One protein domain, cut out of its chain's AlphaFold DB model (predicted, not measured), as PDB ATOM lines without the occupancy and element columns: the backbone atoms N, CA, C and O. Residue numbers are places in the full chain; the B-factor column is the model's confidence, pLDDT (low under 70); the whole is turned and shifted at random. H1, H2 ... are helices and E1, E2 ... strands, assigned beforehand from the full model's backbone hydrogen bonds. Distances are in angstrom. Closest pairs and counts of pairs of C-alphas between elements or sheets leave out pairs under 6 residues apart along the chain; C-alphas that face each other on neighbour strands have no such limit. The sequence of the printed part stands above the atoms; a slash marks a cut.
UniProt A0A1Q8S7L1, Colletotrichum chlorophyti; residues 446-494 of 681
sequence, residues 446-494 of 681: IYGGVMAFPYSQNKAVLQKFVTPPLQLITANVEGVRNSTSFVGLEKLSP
ATOM      1  N   ILE A 446     197.896 197.639 158.821       92.81
ATOM      2  CA  ILE A 446     196.731 198.504 158.691       92.81
ATOM      3  C   ILE A 446     195.499 197.636 158.488       92.81
ATOM      4  O   ILE A 446     195.562 196.605 157.825       92.81
ATOM      5  N   TYR A 447     194.367 198.044 159.059       93.56
ATOM      6  CA  TYR A 447     193.086 197.424 158.746       93.56
ATOM      7  C   TYR A 447     192.402 198.250 157.669       93.56
ATOM      8  O   TYR A 447     191.892 199.332 157.956       93.56
ATOM      9  N   GLY A 448     192.414 197.776 156.428       90.31
ATOM     10  CA  GLY A 448     191.873 198.531 155.306       90.31
ATOM     11  C   GLY A 448     191.665 197.698 154.056       90.31
ATOM     12  O   GLY A 448     192.013 196.520 154.012       90.31
ATOM     13  N   GLY A 449     191.044 198.318 153.058       88.31
ATOM     14  CA  GLY A 449     190.686 197.688 151.792       88.31
ATOM     15  C   GLY A 449     189.429 198.307 151.189       88.31
ATOM     16  O   GLY A 449     189.009 199.406 151.569       88.31
ATOM     17  N   VAL A 450     188.836 197.582 150.245       88.00
ATOM     18  CA  VAL A 450     187.662 198.024 149.484       88.00
ATOM     19  C   VAL A 450     186.392 197.392 150.046       88.00
ATOM     20  O   VAL A 450     186.321 196.179 150.250       88.00
ATOM     21  N   MET A 451     185.375 198.224 150.253       85.50
ATOM     22  CA  MET A 451     183.989 197.803 150.438       85.50
ATOM     23  C   MET A 451     183.167 198.240 149.230       85.50
ATOM     24  O   MET A 451     183.353 199.353 148.746       85.50
ATOM     25  N   ALA A 452     182.240 197.408 148.770       84.00
ATOM     26  CA  ALA A 452     181.365 197.707 147.646       84.00
ATOM     27  C   ALA A 452     179.900 197.417 148.006       84.00
ATOM     28  O   ALA A 452     179.607 196.368 148.578       84.00
ATOM     29  N   PHE A 453     178.977 198.321 147.667       76.75
ATOM     30  CA  PHE A 453     177.553 198.261 148.039       76.75
ATOM     31  C   PHE A 453     176.619 198.197 146.818       76.75
ATOM     32  O   PHE A 453     176.862 198.894 145.835       76.75
ATOM     33  N   PRO A 454     175.530 197.406 146.854       67.94
ATOM     34  CA  PRO A 454     174.671 197.193 145.692       67.94
ATOM     35  C   PRO A 454     173.939 198.472 145.269       67.94
ATOM     36  O   PRO A 454     173.385 199.192 146.099       67.94
ATOM     37  N   TYR A 455     173.851 198.699 143.957       62.88
ATOM     38  CA  TYR A 455     173.172 199.867 143.382       62.88
ATOM     39  C   TYR A 455     171.650 199.882 143.639       62.88
ATOM     40  O   TYR A 455     171.020 200.933 143.608       62.88
ATOM     41  N   SER A 456     171.027 198.731 143.937       54.88
ATOM     42  CA  SER A 456     169.579 198.595 144.191       54.88
ATOM     43  C   SER A 456     169.070 199.371 145.414       54.88
ATOM     44  O   SER A 456     167.861 199.561 145.544       54.88
ATOM     45  N   GLN A 457     169.967 199.889 146.258       54.22
ATOM     46  CA  GLN A 457     169.623 200.862 147.297       54.22
ATOM     47  C   GLN A 457     169.423 202.304 146.759       54.22
ATOM     48  O   GLN A 457     168.939 203.136 147.517       54.22
ATOM     49  N   ASN A 458     169.648 202.573 145.459       53.22
ATOM     50  CA  ASN A 458     169.415 203.861 144.767       53.22
ATOM     51  C   ASN A 458     168.457 203.787 143.539       53.22
ATOM     52  O   ASN A 458     168.376 204.720 142.755       53.22
ATOM     53  N   LYS A 459     167.646 202.723 143.408       38.56
ATOM     54  CA  LYS A 459     166.543 202.549 142.417       38.56
ATOM     55  C   LYS A 459     166.914 202.543 140.910       38.56
ATOM     56  O   LYS A 459     166.716 203.500 140.181       38.56
ATOM     57  N   ALA A 460     167.246 201.335 140.446       44.19
ATOM     58  CA  ALA A 460     166.736 200.672 139.232       44.19
ATOM     59  C   ALA A 460     166.774 201.394 137.865       44.19
ATOM     60  O   ALA A 460     165.715 201.637 137.300       44.19
ATOM     61  N   VAL A 461     167.962 201.543 137.266       39.97
ATOM     62  CA  VAL A 461     168.221 201.438 135.809       39.97
ATOM     63  C   VAL A 461     169.697 200.974 135.656       39.97
ATOM     64  O   VAL A 461     170.493 201.279 136.538       39.97
ATOM     65  N   LEU A 462     170.069 200.274 134.563       39.09
ATOM     66  CA  LEU A 462     171.440 200.106 133.992       39.09
ATOM     67  C   LEU A 462     172.171 198.765 134.077       39.09
ATOM     68  O   LEU A 462     173.034 198.536 134.916       39.09
ATOM     69  N   GLN A 463     171.917 197.930 133.064       43.72
ATOM     70  CA  GLN A 463     172.573 196.640 132.822       43.72
ATOM     71  C   GLN A 463     173.463 196.599 131.558       43.72
ATOM     72  O   GLN A 463     173.677 195.529 130.995       43.72
ATOM     73  N   LYS A 464     174.008 197.732 131.093       44.41
ATOM     74  CA  LYS A 464     174.938 197.748 129.938       44.41
ATOM     75  C   LYS A 464     176.276 198.458 130.142       44.41
ATOM     76  O   LYS A 464     177.127 198.368 129.269       44.41
ATOM     77  N   PHE A 465     176.507 199.045 131.308       45.16
ATOM     78  CA  PHE A 465     177.834 199.462 131.754       45.16
ATOM     79  C   PHE A 465     178.174 198.611 132.970       45.16
ATOM     80  O   PHE A 465     177.269 198.230 133.713       45.16
ATOM     81  N   VAL A 466     179.443 198.261 133.168       44.56
ATOM     82  CA  VAL A 466     179.889 197.584 134.391       44.56
ATOM     83  C   VAL A 466     179.606 198.542 135.555       44.56
ATOM     84  O   VAL A 466     180.382 199.451 135.816       44.56
ATOM     85  N   THR A 467     178.435 198.425 136.183       44.41
ATOM     86  CA  THR A 467     177.972 199.346 137.226       44.41
ATOM     87  C   THR A 467     178.943 199.252 138.399       44.41
ATOM     88  O   THR A 467     179.087 198.151 138.944       44.41
ATOM     89  N   PRO A 468     179.604 200.332 138.854       51.12
ATOM     90  CA  PRO A 468     180.270 200.249 140.130       51.12
ATOM     91  C   PRO A 468     179.174 200.266 141.210       51.12
ATOM     92  O   PRO A 468     178.374 201.204 141.264       51.12
ATOM     93  N   PRO A 469     179.105 199.260 142.097       63.25
ATOM     94  CA  PRO A 469     178.644 199.514 143.457       63.25
ATOM     95  C   PRO A 469     179.263 200.816 144.000       63.25
ATOM     96  O   PRO A 469     180.396 201.136 143.641       63.25
ATOM     97  N   LEU A 470     178.588 201.538 144.904       71.75
ATOM     98  CA  LEU A 470     179.286 202.545 145.715       71.75
ATOM     99  C   LEU A 470     180.509 201.848 146.327       71.75
ATOM    100  O   LEU A 470     180.343 200.842 147.018       71.75
ATOM    101  N   GLN A 471     181.715 202.332 146.029       80.38
ATOM    102  CA  GLN A 471     182.952 201.776 146.569       80.38
ATOM    103  C   GLN A 471     183.503 202.701 147.643       80.38
ATOM    104  O   GLN A 471     183.676 203.899 147.424       80.38
ATOM    105  N   LEU A 472     183.806 202.134 148.806       82.50
ATOM    106  CA  LEU A 472     184.500 202.822 149.882       82.50
ATOM    107  C   LEU A 472     185.875 202.192 150.062       82.50
ATOM    108  O   LEU A 472     186.001 201.030 150.448       82.50
ATOM    109  N   ILE A 473     186.908 202.989 149.809       86.81
ATOM    110  CA  ILE A 473     188.289 202.656 150.149       86.81
ATOM    111  C   ILE A 473     188.534 203.208 151.547       86.81
ATOM    112  O   ILE A 473     188.576 204.424 151.743       86.81
ATOM    113  N   THR A 474     188.663 202.324 152.531       85.94
ATOM    114  CA  THR A 474     188.788 202.729 153.936       85.94
ATOM    115  C   THR A 474     189.995 202.073 154.581       85.94
ATOM    116  O   THR A 474     190.368 200.955 154.228       85.94
ATOM    117  N   ALA A 475     190.617 202.774 155.529       89.06
ATOM    118  CA  ALA A 475     191.678 202.210 156.346       89.06
ATOM    119  C   ALA A 475     191.716 202.832 157.739       89.06
ATOM    120  O   ALA A 475     191.547 204.039 157.912       89.06
ATOM    121  N   ASN A 476     192.011 201.989 158.720       91.31
ATOM    122  CA  ASN A 476     192.556 202.371 160.003       91.31
ATOM    123  C   ASN A 476     194.051 202.024 159.991       91.31
ATOM    124  O   ASN A 476     194.434 200.853 159.966       91.31
ATOM    125  N   VAL A 477     194.892 203.058 160.003       89.75
ATOM    126  CA  VAL A 477     196.356 202.922 159.905       89.75
ATOM    127  C   VAL A 477     197.030 202.425 161.188       89.75
ATOM    128  O   VAL A 477     198.248 202.307 161.245       89.75
ATOM    129  N   GLU A 478     196.248 202.148 162.229       89.12
ATOM    130  CA  GLU A 478     196.698 201.553 163.491       89.12
ATOM    131  C   GLU A 478     196.219 200.097 163.630       89.12
ATOM    132  O   GLU A 478     196.323 199.505 164.701       89.12
ATOM    133  N   GLY A 479     195.663 199.512 162.561       89.56
ATOM    134  CA  GLY A 479     195.231 198.112 162.540       89.56
ATOM    135  C   GLY A 479     193.914 197.838 163.272       89.56
ATOM    136  O   GLY A 479     193.492 196.683 163.371       89.56
ATOM    137  N   VAL A 480     193.233 198.873 163.778       90.00
ATOM    138  CA  VAL A 480     192.048 198.717 164.632       90.00
ATOM    139  C   VAL A 480     190.800 198.432 163.793       90.00
ATOM    140  O   VAL A 480     190.300 199.301 163.078       90.00
ATOM    141  N   ARG A 481     190.261 197.212 163.931       88.12
ATOM    142  CA  ARG A 481     189.049 196.753 163.225       88.12
ATOM    143  C   ARG A 481     187.772 197.438 163.705       88.12
ATOM    144  O   ARG A 481     187.011 197.953 162.896       88.12
ATOM    145  N   ASN A 482     187.580 197.502 165.019       84.94
ATOM    146  CA  ASN A 482     186.369 198.040 165.648       84.94
ATOM    147  C   ASN A 482     186.567 199.511 166.046       84.94
ATOM    148  O   ASN A 482     186.359 199.896 167.194       84.94
ATOM    149  N   SER A 483     187.072 200.320 165.112       84.56
ATOM    150  CA  SER A 483     187.271 201.752 165.345       84.56
ATOM    151  C   SER A 483     185.934 202.491 165.337       84.56
ATOM    152  O   SER A 483     185.078 202.225 164.492       84.56
ATOM    153  N   THR A 484     185.798 203.516 166.181       83.56
ATOM    154  CA  THR A 484     184.652 204.442 166.142       83.56
ATOM    155  C   THR A 484     184.489 205.111 164.774       83.56
ATOM    156  O   THR A 484     183.374 205.441 164.379       83.56
ATOM    157  N   SER A 485     185.576 205.228 164.002       74.69
ATOM    158  CA  SER A 485     185.576 205.727 162.621       74.69
ATOM    159  C   SER A 485     184.738 204.881 161.649       74.69
ATOM    160  O   SER A 485     184.367 205.386 160.595       74.69
ATOM    161  N   PHE A 486     184.442 203.616 161.978       81.50
ATOM    162  CA  PHE A 486     183.670 202.707 161.122       81.50
ATOM    163  C   PHE A 486     182.239 202.456 161.598       81.50
ATOM    164  O   PHE A 486     181.475 201.850 160.855       81.50
ATOM    165  N   VAL A 487     181.833 202.965 162.765       76.75
ATOM    166  CA  VAL A 487     180.490 202.722 163.337       76.75
ATOM    167  C   VAL A 487     179.369 203.156 162.382       76.75
ATOM    168  O   VAL A 487     178.318 202.527 162.307       76.75
ATOM    169  N   GLY A 488     179.593 204.212 161.593       74.00
ATOM    170  CA  GLY A 488     178.643 204.638 160.559       74.00
ATOM    171  C   GLY A 488     178.473 203.638 159.407       74.00
ATOM    172  O   GLY A 488     177.405 203.595 158.801       74.00
ATOM    173  N   LEU A 489     179.493 202.820 159.127       76.00
ATOM    174  CA  LEU A 489     179.505 201.831 158.044       76.00
ATOM    175  C   LEU A 489     178.814 200.520 158.431       76.00
ATOM    176  O   LEU A 489     178.338 199.818 157.547       76.00
ATOM    177  N   GLU A 490     178.710 200.204 159.725       70.88
ATOM    178  CA  GLU A 490     178.039 198.989 160.226       70.88
ATOM    179  C   GLU A 490     176.550 198.934 159.853       70.88
ATOM    180  O   GLU A 490     175.952 197.863 159.788       70.88
ATOM    181  N   LYS A 491     175.948 200.099 159.584       74.25
ATOM    182  CA  LYS A 491     174.556 200.229 159.131       74.25
ATOM    183  C   LYS A 491     174.371 199.898 157.648       74.25
ATOM    184  O   LYS A 491     173.235 199.834 157.186       74.25
ATOM    185  N   LEU A 492     175.462 199.737 156.903       77.75
ATOM    186  CA  LEU A 492     175.459 199.436 155.478       77.75
ATOM    187  C   LEU A 492     175.791 197.954 155.267       77.75
ATOM    188  O   LEU A 492     176.618 197.383 155.972       77.75
ATOM    189  N   SER A 493     175.168 197.326 154.271       81.62
ATOM    190  CA  SER A 493     175.404 195.916 153.937       81.62
ATOM    191  C   SER A 493     176.195 195.812 152.630       81.62
ATOM    192  O   SER A 493     175.592 195.916 151.556       81.62
ATOM    193  N   PRO A 494     177.532 195.663 152.681       82.06
ATOM    194  CA  PRO A 494     178.337 195.541 151.474       82.06
ATOM    195  C   PRO A 494     178.080 194.200 150.775       82.06
ATOM    196  O   PRO A 494     177.909 193.170 151.424       82.06
TER     197      PRO A 494
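This is residues 446 to 494 of the 681 residues of a protein of Colletotrichum chlorophyti (UniProt A0A1Q8S7L1). With little regular structure, this is a narrow two-stranded ribbon, E1 beside E2; residues 458 to 466 stick out beyond one end, and the unnamed tail, residues 477 to 494, folds back from the other. The 49 printed residues hold E1, H1, E2 in that order; the class is mixed, with 19 residues in named elements. The sheet, order E1 - E2, is antiparallel. The whole is loose, radius of gyration of the C-alphas 13.4 A, spanning 40 by 19 by 10 A.

Find C-alpha 446 at (196.731, 198.504, 158.691); E1, residues 446 to 453, runs 21.9 A from there. H1 is residues 455 to 458. E2, residues 470 to 476, runs 19.5 A to C-alpha 476 at (192.556, 202.371, 160.003).

E1 and E2 are antiparallel at 166 degrees; look for N 449 and O 474, 3.0 A apart, within hydrogen-bond range. The closest C-alphas of H1 and E2, Tyr 455 and Leu 470, are 7.1 A apart. H1 is too short for an O i to N i+4 pair; its one O i to N i+3 pair is within range.

C-alphas 464 and 478, the farthest apart, are 40.2 A apart. The printed part has no cut. H1 to E2 is a long link. Residues 454 to 469 are under pLDDT 70.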